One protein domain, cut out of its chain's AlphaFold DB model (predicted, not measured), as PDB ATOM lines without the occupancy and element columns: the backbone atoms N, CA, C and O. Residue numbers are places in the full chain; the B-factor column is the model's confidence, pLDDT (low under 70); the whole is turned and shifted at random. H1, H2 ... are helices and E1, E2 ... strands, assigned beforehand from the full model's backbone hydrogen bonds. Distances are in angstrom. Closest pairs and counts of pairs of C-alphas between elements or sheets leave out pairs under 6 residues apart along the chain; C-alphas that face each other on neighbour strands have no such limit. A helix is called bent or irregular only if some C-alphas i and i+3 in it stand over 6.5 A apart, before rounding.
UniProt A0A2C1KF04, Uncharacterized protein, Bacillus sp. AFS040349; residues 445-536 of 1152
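Overview. This is residues 445 to 536 of the 1152 residues of an uncharacterized protein of Bacillus sp. AFS040349 (UniProt A0A2C1KF04). With little regular structure, this is a rod along which the long E1-E2 hairpin runs, E3 beside one end of E2 and H1 beyond the other. Residues 462 to 494 loop back to E1. The 92 printed residues run E1, E2, H1, E3; the antiparallel sheet E1 - E2 - E3 is twisted. Mostly strand, with only 34 residues in named elements, it is loose: radius of gyration of the C-alphas 17.4 A, spans 57 by 22 by 17 A.

Along the chain. E1, residues 451 to 461, begins at C-alpha (200.500, 156.466, 123.145) and spans 30.9 A; E2, 495 to 505, spans 33.1 A. E3, 530 to 535, ends at (193.297, 130.364, 100.890). H1, 513 to 518, is only just irregular: C-alphas 514 and 517 are 7.0 A apart.

Arrangement. Within hydrogen-bond range are N 457 of E1 and O 500 of E2, 2.9 A, and N 497 of E2 and O 532 of E3, 2.8 A. H1 is not on the sheet; 0 of 2 O i to N i+4 and 2 of 3 O i to N i+3 pairs are within range.

Size, cuts and confidence. The printed part has no cut. Links E1 to E2 and H1 to E3 are long. Residues 508 to 514 and 524 to 527 have pLDDT under 70.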
ATOM      1  N   ASP A 445     202.012 150.667 129.462       87.25
ATOM      2  CA  ASP A 445     203.271 151.385 129.630       87.25
ATOM      3  C   ASP A 445     203.676 151.408 131.113       87.25
ATOM      4  O   ASP A 445     202.807 151.366 131.992       87.25
ATOM      5  N   HIS A 446     204.981 151.404 131.408       86.19
ATOM      6  CA  HIS A 446     205.469 151.263 132.785       86.19
ATOM      7  C   HIS A 446     205.400 152.581 133.567       86.19
ATOM      8  O   HIS A 446     204.995 152.593 134.735       86.19
ATOM      9  N   GLU A 447     205.740 153.681 132.905       86.31
ATOM     10  CA  GLU A 447     205.621 155.056 133.376       86.31
ATOM     11  C   GLU A 447     204.158 155.565 133.319       86.31
ATOM     12  O   GLU A 447     203.790 156.501 134.038       86.31
ATOM     13  N   ASN A 448     203.296 154.868 132.564       85.88
ATOM     14  CA  ASN A 448     201.911 155.212 132.222       85.88
ATOM     15  C   ASN A 448     201.839 156.478 131.337       85.88
ATOM     16  O   ASN A 448     200.944 157.318 131.480       85.88
ATOM     17  N   ASP A 449     202.770 156.607 130.397       86.44
ATOM     18  CA  ASP A 449     202.734 157.649 129.379       86.44
ATOM     19  C   ASP A 449     201.755 157.299 128.234       86.44
ATOM     20  O   ASP A 449     201.564 156.127 127.887       86.44
ATOM     21  N   PRO A 450     201.051 158.297 127.664       88.19
ATOM     22  CA  PRO A 450     200.073 158.076 126.603       88.19
ATOM     23  C   PRO A 450     200.734 157.678 125.278       88.19
ATOM     24  O   PRO A 450     201.796 158.175 124.929       88.19
ATOM     25  N   GLU A 451     200.061 156.842 124.493       89.69
ATOM     26  CA  GLU A 451     200.500 156.466 123.145       89.69
ATOM     27  C   GLU A 451     200.490 157.678 122.188       89.69
ATOM     28  O   GLU A 451     199.437 158.277 121.946       89.69
ATOM     29  N   LEU A 452     201.645 158.015 121.601       86.69
ATOM     30  CA  LEU A 452     201.773 159.067 120.583       86.69
ATOM     31  C   LEU A 452     201.213 158.617 119.233       86.69
ATOM     32  O   LEU A 452     200.523 159.372 118.542       86.69
ATOM     33  N   LYS A 453     201.613 157.415 118.805       88.75
ATOM     34  CA  LYS A 453     201.394 156.901 117.450       88.75
ATOM     35  C   LYS A 453     201.567 155.386 117.377       88.75
ATOM     36  O   LYS A 453     202.331 154.799 118.141       88.75
ATOM     37  N   ARG A 454     200.906 154.783 116.390       91.38
ATOM     38  CA  ARG A 454     200.852 153.339 116.148       91.38
ATOM     39  C   ARG A 454     201.164 153.028 114.693       91.38
ATOM     40  O   ARG A 454     200.758 153.780 113.809       91.38
ATOM     41  N   GLU A 455     201.847 151.917 114.447       93.56
ATOM     42  CA  GLU A 455     202.183 151.450 113.102       93.56
ATOM     43  C   GLU A 455     202.045 149.935 112.984       93.56
ATOM     44  O   GLU A 455     202.418 149.185 113.884       93.56
ATOM     45  N   TRP A 456     201.547 149.497 111.835       94.00
ATOM     46  CA  TRP A 456     201.371 148.098 111.467       94.00
ATOM     47  C   TRP A 456     202.342 147.728 110.357       94.00
ATOM     48  O   TRP A 456     202.671 148.574 109.533       94.00
ATOM     49  N   LYS A 457     202.754 146.466 110.282       94.12
ATOM     50  CA  LYS A 457     203.547 145.944 109.165       94.12
ATOM     51  C   LYS A 457     202.974 144.614 108.706       94.12
ATOM     52  O   LYS A 457     202.692 143.744 109.529       94.12
ATOM     53  N   PHE A 458     202.830 144.465 107.393       94.25
ATOM     54  CA  PHE A 458     202.294 143.269 106.747       94.25
ATOM     55  C   PHE A 458     203.350 142.704 105.791       94.25
ATOM     56  O   PHE A 458     203.694 143.346 104.803       94.25
ATOM     57  N   GLU A 459     203.877 141.510 106.059       95.44
ATOM     58  CA  GLU A 459     204.711 140.767 105.103       95.44
ATOM     59  C   GLU A 459     203.868 139.661 104.468       95.44
ATOM     60  O   GLU A 459     203.262 138.867 105.183       95.44
ATOM     61  N   HIS A 460     203.821 139.598 103.139       95.81
ATOM     62  CA  HIS A 460     202.975 138.677 102.387       95.81
ATOM     63  C   HIS A 460     203.817 137.751 101.501       95.81
ATOM     64  O   HIS A 460     204.464 138.195 100.553       95.81
ATOM     65  N   ASP A 461     203.768 136.447 101.779       96.50
ATOM     66  CA  ASP A 461     204.265 135.402 100.885       96.50
ATOM     67  C   ASP A 461     203.109 134.882 100.004       96.50
ATOM     68  O   ASP A 461     202.376 133.985 100.435       96.50
ATOM     69  N   PRO A 462     202.943 135.388  98.763       95.50
ATOM     70  CA  PRO A 462     201.883 134.949  97.849       95.50
ATOM     71  C   PRO A 462     202.082 133.510  97.349       95.50
ATOM     72  O   PRO A 462     201.208 132.963  96.684       95.50
ATOM     73  N   THR A 463     203.244 132.896  97.605       95.44
ATOM     74  CA  THR A 463     203.602 131.581  97.052       95.44
ATOM     75  C   THR A 463     203.138 130.418  97.926       95.44
ATOM     76  O   THR A 463     203.237 129.267  97.494       95.44
ATOM     77  N   LYS A 464     202.672 130.682  99.161       92.88
ATOM     78  CA  LYS A 464     202.350 129.634 100.141       92.88
ATOM     79  C   LYS A 464     201.115 129.907 100.990       92.88
ATOM     80  O   LYS A 464     200.885 131.030 101.418       92.88
ATOM     81  N   VAL A 465     200.436 128.825 101.361       91.44
ATOM     82  CA  VAL A 465     199.389 128.753 102.393       91.44
ATOM     83  C   VAL A 465     199.785 127.657 103.382       91.44
ATOM     84  O   VAL A 465     200.138 126.553 102.968       91.44
ATOM     85  N   ASN A 466     199.788 127.943 104.685       88.19
ATOM     86  CA  ASN A 466     200.188 127.006 105.747       88.19
ATOM     87  C   ASN A 466     201.550 126.320 105.482       88.19
ATOM     88  O   ASN A 466     201.760 125.140 105.771       88.19
ATOM     89  N   GLY A 467     202.487 127.071 104.883       88.44
ATOM     90  CA  GLY A 467     203.822 126.603 104.480       88.44
ATOM     91  C   GLY A 467     203.867 125.702 103.234       88.44
ATOM     92  O   GLY A 467     204.951 125.283 102.827       88.44
ATOM     93  N   ARG A 468     202.719 125.408 102.614       91.38
ATOM     94  CA  ARG A 468     202.553 124.594 101.398       91.38
ATOM     95  C   ARG A 468     202.585 125.517 100.179       91.38
ATOM     96  O   ARG A 468     201.989 126.583 100.235       91.38
ATOM     97  N   VAL A 469     203.246 125.127  99.089       93.00
ATOM     98  CA  VAL A 469     203.256 125.919  97.840       93.00
ATOM     99  C   VAL A 469     201.907 125.792  97.128       93.00
ATOM    100  O   VAL A 469     201.392 124.680  97.040       93.00
ATOM    101  N   ILE A 470     201.368 126.904  96.616       93.19
ATOM    102  CA  ILE A 470     200.092 126.944  95.879       93.19
ATOM    103  C   ILE A 470     200.297 127.098  94.362       93.19
ATOM    104  O   ILE A 470     201.288 127.671  93.915       93.19
ATOM    105  N   ASP A 471     199.352 126.598  93.562       87.56
ATOM    106  CA  ASP A 471     199.415 126.622  92.092       87.56
ATOM    107  C   ASP A 471     199.032 127.984  91.503       87.56
ATOM    108  O   ASP A 471     199.760 128.557  90.694       87.56
ATOM    109  N   ASN A 472     197.876 128.519  91.907       83.06
ATOM    110  CA  ASN A 472     197.311 129.754  91.358       83.06
ATOM    111  C   ASN A 472     197.687 130.973  92.220       83.06
ATOM    112  O   ASN A 472     196.821 131.739  92.659       83.06
ATOM    113  N   GLN A 473     198.982 131.122  92.508       88.69
ATOM    114  CA  GLN A 473     199.522 132.254  93.270       88.69
ATOM    115  C   GLN A 473     199.323 133.609  92.551       88.69
ATOM    116  O   GLN A 473     199.327 133.657  91.317       88.69
ATOM    117  N   PRO A 474     199.200 134.723  93.299       86.94
ATOM    118  CA  PRO A 474     199.334 136.077  92.766       86.94
ATOM    119  C   PRO A 474     200.647 136.312  91.995       86.94
ATOM    120  O   PRO A 474     201.638 135.595  92.155       86.94
ATOM    121  N   SER A 475     200.665 137.369  91.179       85.69
ATOM    122  CA  SER A 475     201.840 137.820  90.415       85.69
ATOM    123  C   SER A 475     202.996 138.318  91.293       85.69
ATOM    124  O   SER A 475     204.149 138.275  90.862       85.69
ATOM    125  N   GLY A 476     202.700 138.761  92.517       90.56
ATOM    126  CA  GLY A 476     203.654 139.214  93.525       90.56
ATOM    127  C   GLY A 476     202.974 139.450  94.882       90.56
ATOM    128  O   GLY A 476     201.790 139.138  95.031       90.56
ATOM    129  N   PRO A 477     203.712 139.954  95.888       94.06
ATOM    130  CA  PRO A 477     203.139 140.408  97.157       94.06
ATOM    131  C   PRO A 477     202.159 141.582  96.975       94.06
ATOM    132  O   PRO A 477     202.072 142.162  95.895       94.06
ATOM    133  N   ILE A 478     201.444 141.954  98.043       91.56
ATOM    134  CA  ILE A 478     200.631 143.186  98.061       91.56
ATOM    135  C   ILE A 478     201.530 144.436  98.029       91.56
ATOM    136  O   ILE A 478     202.694 144.362  98.425       91.56
ATOM    137  N   ALA A 479     200.999 145.586  97.600       90.94
ATOM    138  CA  ALA A 479     201.769 146.829  97.458       90.94
ATOM    139  C   ALA A 479     202.426 147.293  98.778       90.94
ATOM    140  O   ALA A 479     203.545 147.795  98.782       90.94
ATOM    141  N   GLN A 480     201.764 147.046  99.909       93.81
ATOM    142  CA  GLN A 480     202.200 147.399 101.263       93.81
ATOM    143  C   GLN A 480     203.240 146.420 101.855       93.81
ATOM    144  O   GLN A 480     203.636 146.560 103.012       93.81
ATOM    145  N   ASN A 481     203.662 145.391 101.108       95.00
ATOM    146  CA  ASN A 481     204.468 144.291 101.633       95.00
ATOM    147  C   ASN A 481     205.802 144.752 102.247       95.00
ATOM    148  O   ASN A 481     206.696 145.227 101.546       95.00
ATOM    149  N   GLY A 482     205.976 144.476 103.540       93.38
ATOM    150  CA  GLY A 482     207.190 144.771 104.298       93.38
ATOM    151  C   GLY A 482     207.291 146.212 104.803       93.38
ATOM    152  O   GLY A 482     208.264 146.522 105.489       93.38
ATOM    153  N   LEU A 483     206.304 147.062 104.505       94.81
ATOM    154  CA  LEU A 483     206.269 148.468 104.901       94.81
ATOM    155  C   LEU A 483     205.491 148.671 106.207       94.81
ATOM    156  O   LEU A 483     204.491 147.996 106.464       94.81
ATOM    157  N   TRP A 484     205.941 149.634 107.008       94.69
ATOM    158  CA  TRP A 484     205.177 150.192 108.118       94.69
ATOM    159  C   TRP A 484     204.100 151.140 107.586       94.69
ATOM    160  O   TRP A 484     204.382 152.027 106.782       94.69
ATOM    161  N   ILE A 485     202.867 150.957 108.058       95.25
ATOM    162  CA  ILE A 485     201.675 151.707 107.653       95.25
ATOM    163  C   ILE A 485     200.852 152.147 108.870       95.25
ATOM    164  O   ILE A 485     200.838 151.494 109.913       95.25
ATOM    165  N   ASN A 486     200.155 153.273 108.743       91.31
ATOM    166  CA  ASN A 486     199.379 153.902 109.823       91.31
ATOM    167  C   ASN A 486     198.140 153.116 110.313       91.31
ATOM    168  O   ASN A 486     197.775 153.235 111.480       91.31
ATOM    169  N   ASN A 487     197.486 152.326 109.456       90.12
ATOM    170  CA  ASN A 487     196.225 151.631 109.757       90.12
ATOM    171  C   ASN A 487     196.319 150.124 109.451       90.12
ATOM    172  O   ASN A 487     197.033 149.750 108.517       90.12
ATOM    173  N   PRO A 488     195.579 149.252 110.163       90.19
ATOM    174  CA  PRO A 488     195.473 147.843 109.803       90.19
ATOM    175  C   PRO A 488     194.572 147.662 108.573       90.19
ATOM    176  O   PRO A 488     193.593 148.388 108.400       90.19
ATOM    177  N   MET A 489     194.863 146.649 107.757       89.00
ATOM    178  CA  MET A 489     194.115 146.328 106.536       89.00
ATOM    179  C   MET A 489     193.334 145.011 106.642       89.00
ATOM    180  O   MET A 489     193.625 144.153 107.477       89.00
ATOM    181  N   GLN A 490     192.367 144.822 105.744       87.56
ATOM    182  CA  GLN A 490     191.868 143.485 105.400       87.56
ATOM    183  C   GLN A 490     192.896 142.760 104.508       87.56
ATOM    184  O   GLN A 490     193.845 143.385 104.045       87.56
ATOM    185  N   LEU A 491     192.743 141.452 104.272       89.88
ATOM    186  CA  LEU A 491     193.734 140.650 103.533       89.88
ATOM    187  C   LEU A 491     193.226 140.338 102.103       89.88
ATOM    188  O   LEU A 491     192.415 139.426 101.934       89.88
ATOM    189  N   PRO A 492     193.644 141.096 101.063       85.69
ATOM    190  CA  PRO A 492     192.965 141.115  99.760       85.69
ATOM    191  C   PRO A 492     193.425 140.022  98.781       85.69
ATOM    192  O   PRO A 492     192.834 139.861  97.714       85.69
ATOM    193  N   ALA A 493     194.493 139.286  99.102       88.88
ATOM    194  CA  ALA A 493     195.095 138.270  98.238       88.88
ATOM    195  C   ALA A 493     195.387 136.970  99.004       88.88
ATOM    196  O   ALA A 493     195.510 136.982 100.228       88.88
ATOM    197  N   VAL A 494     195.523 135.854  98.283       90.44
ATOM    198  CA  VAL A 494     195.908 134.563  98.879       90.44
ATOM    199  C   VAL A 494     197.406 134.478  99.121       90.44
ATOM    200  O   VAL A 494     198.195 134.979  98.314       90.44
ATOM    201  N   GLY A 495     197.773 133.786 100.195       94.12
ATOM    202  CA  GLY A 495     199.149 133.616 100.639       94.12
ATOM    203  C   GLY A 495     199.265 133.552 102.160       94.12
ATOM    204  O   GLY A 495     198.276 133.394 102.880       94.12
ATOM    205  N   THR A 496     200.491 133.677 102.661       95.25
ATOM    206  CA  THR A 496     200.792 133.705 104.099       95.25
ATOM    207  C   THR A 496     201.162 135.125 104.504       95.25
ATOM    208  O   THR A 496     202.143 135.670 103.999       95.25
ATOM    209  N   TYR A 497     200.406 135.712 105.428       95.00
ATOM    210  CA  TYR A 497     200.663 137.034 105.994       95.00
ATOM    211  C   TYR A 497     201.318 136.903 107.364       95.00
ATOM    212  O   TYR A 497     200.796 136.208 108.234       95.00
ATOM    213  N   LYS A 498     202.422 137.618 107.571       93.50
ATOM    214  CA  LYS A 498     202.962 137.953 108.891       93.50
ATOM    215  C   LYS A 498     202.540 139.374 109.219       93.50
ATOM    216  O   LYS A 498     202.734 140.274 108.403       93.50
ATOM    217  N   ILE A 499     201.969 139.569 110.398       92.81
ATOM    218  CA  ILE A 499     201.441 140.853 110.848       92.81
ATOM    219  C   ILE A 499     202.182 141.230 112.125       92.81
ATOM    220  O   ILE A 499     202.277 140.422 113.051       92.81
ATOM    221  N   GLN A 500     202.727 142.442 112.154       91.69
ATOM    222  CA  GLN A 500     203.431 143.021 113.298       91.69
ATOM    223  C   GLN A 500     202.825 144.386 113.639       91.69
ATOM    224  O   GLN A 500     202.263 145.064 112.774       91.69
ATOM    225  N   LEU A 501     202.972 144.795 114.895       91.38
ATOM    226  CA  LEU A 501     202.474 146.059 115.427       91.38
ATOM    227  C   LEU A 501     203.536 146.689 116.326       91.38
ATOM    228  O   LEU A 501     204.142 145.985 117.130       91.38
ATOM    229  N   ARG A 502     203.721 148.007 116.225       91.88
ATOM    230  CA  ARG A 502     204.481 148.797 117.200       91.88
ATOM    231  C   ARG A 502     203.732 150.067 117.590       91.88
ATOM    232  O   ARG A 502     202.979 150.630 116.792       91.88
ATOM    233  N   ALA A 503     203.960 150.516 118.816       90.94
ATOM    234  CA  ALA A 503     203.444 151.770 119.353       90.94
ATOM    235  C   ALA A 503     204.609 152.601 119.904       90.94
ATOM    236  O   ALA A 503     205.588 152.029 120.381       90.94
ATOM    237  N   MET A 504     204.524 153.925 119.807       89.12
ATOM    238  CA  MET A 504     205.460 154.846 120.453       89.12
ATOM    239  C   MET A 504     204.754 155.540 121.614       89.12
ATOM    240  O   MET A 504     203.602 155.961 121.474       89.12
ATOM    241  N   ASP A 505     205.460 155.657 122.730       88.81
ATOM    242  CA  ASP A 505     205.065 156.455 123.890       88.81
ATOM    243  C   ASP A 505     205.052 157.973 123.589       88.81
ATOM    244  O   ASP A 505     205.468 158.449 122.528       88.81
ATOM    245  N   ASP A 506     204.553 158.761 124.537       86.50
ATOM    246  CA  ASP A 506     204.709 160.211 124.557       86.50
ATOM    247  C   ASP A 506     204.994 160.652 126.002       86.50
ATOM    248  O   ASP A 506     204.044 160.945 126.731       86.50
ATOM    249  N   PRO A 507     206.271 160.728 126.443       78.06
ATOM    250  CA  PRO A 507     206.669 161.075 127.816       78.06
ATOM    251  C   PRO A 507     206.451 162.558 128.171       78.06
ATOM    252  O   PRO A 507     207.262 163.237 128.809       78.06
ATOM    253  N   ILE A 508     205.326 163.111 127.718       67.69
ATOM    254  CA  ILE A 508     204.912 164.494 127.872       67.69
ATOM    255  C   ILE A 508     204.250 164.686 129.237       67.69
ATOM    256  O   ILE A 508     203.044 164.910 129.387       67.69
ATOM    257  N   HIS A 509     205.095 164.773 130.258       55.12
ATOM    258  CA  HIS A 509     204.735 165.535 131.442       55.12
ATOM    259  C   HIS A 509     204.641 167.035 131.077       55.12
ATOM    260  O   HIS A 509     205.615 167.691 130.709       55.12
ATOM    261  N   PHE A 510     203.430 167.597 131.170       53.12
ATOM    262  CA  PHE A 510     203.129 169.041 131.082       53.12
ATOM    263  C   PHE A 510     203.466 169.795 129.772       53.12
ATOM    264  O   PHE A 510     203.519 171.025 129.789       53.12
ATOM    265  N   LYS A 511     203.597 169.115 128.622       56.81
ATOM    266  CA  LYS A 511     203.955 169.724 127.308       56.81
ATOM    267  C   LYS A 511     205.359 170.330 127.251       56.81
ATOM    268  O   LYS A 511     205.601 171.281 126.510       56.81
ATOM    269  N   ASP A 512     206.282 169.766 128.020       63.38
ATOM    270  CA  ASP A 512     207.688 170.147 128.003       63.38
ATOM    271  C   ASP A 512     208.436 169.405 126.880       63.38
ATOM    272  O   ASP A 512     208.609 168.187 126.923       63.38
ATOM    273  N   SER A 513     208.882 170.137 125.855       62.28
ATOM    274  CA  SER A 513     209.532 169.556 124.671       62.28
ATOM    275  C   SER A 513     210.895 168.920 124.954       62.28
ATOM    276  O   SER A 513     211.428 168.223 124.097       62.28
ATOM    277  N   ARG A 514     211.462 169.110 126.153       68.12
ATOM    278  CA  ARG A 514     212.728 168.478 126.561       68.12
ATOM    279  C   ARG A 514     212.620 166.955 126.706       68.12
ATOM    280  O   ARG A 514     213.652 166.291 126.731       68.12
ATOM    281  N   PHE A 515     211.404 166.411 126.787       70.75
ATOM    282  CA  PHE A 515     211.162 164.971 126.892       70.75
ATOM    283  C   PHE A 515     210.998 164.265 125.534       70.75
ATOM    284  O   PHE A 515     211.019 163.040 125.493       70.75
ATOM    285  N   TYR A 516     210.902 164.990 124.410       72.69
ATOM    286  CA  TYR A 516     210.690 164.374 123.086       72.69
ATOM    287  C   TYR A 516     211.782 163.356 122.719       72.69
ATOM    288  O   TYR A 516     211.479 162.306 122.160       72.69
ATOM    289  N   ASN A 517     213.028 163.614 123.120       71.50
ATOM    290  CA  ASN A 517     214.181 162.764 122.803       71.50
ATOM    291  C   ASN A 517     214.307 161.541 123.742       71.50
ATOM    292  O   ASN A 517     215.292 160.811 123.667       71.50
ATOM    293  N   PHE A 518     213.319 161.314 124.618       78.25
ATOM    294  CA  PHE A 518     213.184 160.105 125.439       78.25
ATOM    295  C   PHE A 518     212.155 159.116 124.878       78.25
ATOM    296  O   PHE A 518     212.065 158.007 125.409       78.25
ATOM    297  N   ARG A 519     211.420 159.496 123.819       84.94
ATOM    298  CA  ARG A 519     210.403 158.655 123.180       84.94
ATOM    299  C   ARG A 519     210.967 157.323 122.698       84.94
ATOM    300  O   ARG A 519     212.035 157.292 122.077       84.94
ATOM    301  N   LYS A 520     210.234 156.234 122.914       86.00
ATOM    302  CA  LYS A 520     210.604 154.879 122.500       86.00
ATOM    303  C   LYS A 520     209.468 154.194 121.757       86.00
ATOM    304  O   LYS A 520     208.302 154.241 122.136       86.00
ATOM    305  N   TRP A 521     209.842 153.501 120.684       88.12
ATOM    306  CA  TRP A 521     209.020 152.423 120.149       88.12
ATOM    307  C   TRP A 521     208.996 151.263 121.146       88.12
ATOM    308  O   TRP A 521     210.008 150.966 121.783       88.12
ATOM    309  N   SER A 522     207.860 150.575 121.217       88.94
ATOM    310  CA  SER A 522     207.704 149.295 121.905       88.94
ATOM    311  C   SER A 522     208.781 148.288 121.490       88.94
ATOM    312  O   SER A 522     209.071 148.173 120.298       88.94
ATOM    313  N   ASP A 523     209.338 147.548 122.454       76.94
ATOM    314  CA  ASP A 523     210.519 146.688 122.261       76.94
ATOM    315  C   ASP A 523     210.336 145.678 121.107       76.94
ATOM    316  O   ASP A 523     209.573 144.713 121.208       76.94
ATOM    317  N   GLU A 524     211.076 145.876 120.009       64.94
ATOM    318  CA  GLU A 524     211.010 145.037 118.803       64.94
ATOM    319  C   GLU A 524     211.439 143.573 119.047       64.94
ATOM    320  O   GLU A 524     211.152 142.706 118.222       64.94
ATOM    321  N   SER A 525     212.070 143.255 120.187       61.66
ATOM    322  CA  SER A 525     212.344 141.873 120.614       61.66
ATOM    323  C   SER A 525     211.159 141.184 121.310       61.66
ATOM    324  O   SER A 525     211.178 139.962 121.484       61.66
ATOM    325  N   ILE A 526     210.123 141.950 121.675       61.69
ATOM    326  CA  ILE A 526     208.887 141.495 122.329       61.69
ATOM    327  C   ILE A 526     207.680 141.567 121.369       61.69
ATOM    328  O   ILE A 526     206.717 140.825 121.564       61.69
ATOM    329  N   VAL A 527     207.742 142.387 120.306       64.50
ATOM    330  CA  VAL A 527     206.681 142.531 119.283       64.50
ATOM    331  C   VAL A 527     206.174 141.172 118.782       64.50
ATOM    332  O   VAL A 527     206.881 140.403 118.124       64.50
ATOM    333  N   ARG A 528     204.901 140.889 119.080       71.56
ATOM    334  CA  ARG A 528     204.233 139.626 118.763       71.56
ATOM    335  C   ARG A 528     203.863 139.580 117.279       71.56
ATOM    336  O   ARG A 528     202.988 140.304 116.818       71.56
ATOM    337  N   GLU A 529     204.529 138.713 116.523       82.94
ATOM    338  CA  GLU A 529     204.154 138.419 115.137       82.94
ATOM    339  C   GLU A 529     202.957 137.459 115.104       82.94
ATOM    340  O   GLU A 529     203.025 136.375 115.684       82.94
ATOM    341  N   TYR A 530     201.894 137.819 114.383       86.75
ATOM    342  CA  TYR A 530     200.776 136.924 114.067       86.75
ATOM    343  C   TYR A 530     200.866 136.424 112.626       86.75
ATOM    344  O   TYR A 530     201.155 137.195 111.714       86.75
ATOM    345  N   THR A 531     200.574 135.139 112.405       90.31
ATOM    346  CA  THR A 531     200.525 134.540 111.063       90.31
ATOM    347  C   THR A 531     199.082 134.265 110.644       90.31
ATOM    348  O   THR A 531     198.380 133.499 111.306       90.31
ATOM    349  N   VAL A 532     198.642 134.827 109.517       91.12
ATOM    350  CA  VAL A 532     197.324 134.555 108.917       91.12
ATOM    351  C   VAL A 532     197.509 133.975 107.518       91.12
ATOM    352  O   VAL A 532     198.152 134.573 106.662       91.12
ATOM    353  N   ASN A 533     196.946 132.796 107.282       91.19
ATOM    354  CA  ASN A 533     197.001 132.095 106.003       91.19
ATOM    355  C   ASN A 533     195.678 132.322 105.268       91.19
ATOM    356  O   ASN A 533     194.622 132.030 105.824       91.19
ATOM    357  N   VAL A 534     195.728 132.838 104.042       91.06
ATOM    358  CA  VAL A 534     194.544 133.150 103.232       91.06
ATOM    359  C   VAL A 534     194.506 132.211 102.032       91.06
ATOM    360  O   VAL A 534     195.400 132.273 101.189       91.06
ATOM    361  N   HIS A 535     193.482 131.361 101.955       87.75
ATOM    362  CA  HIS A 535     193.297 130.364 100.890       87.75
ATOM    363  C   HIS A 535     191.945 130.518 100.189       87.75
ATOM    364  O   HIS A 535     191.108 131.329 100.591       87.75
ATOM    365  N   ARG A 536     191.716 129.769  99.113       82.88
ATOM    366  CA  ARG A 536     190.433 129.744  98.394       82.88
ATOM    367  C   ARG A 536     189.587 128.549  98.838       82.88
ATOM    368  O   ARG A 536     190.108 127.571  99.353       82.88
TER     369      ARG A 536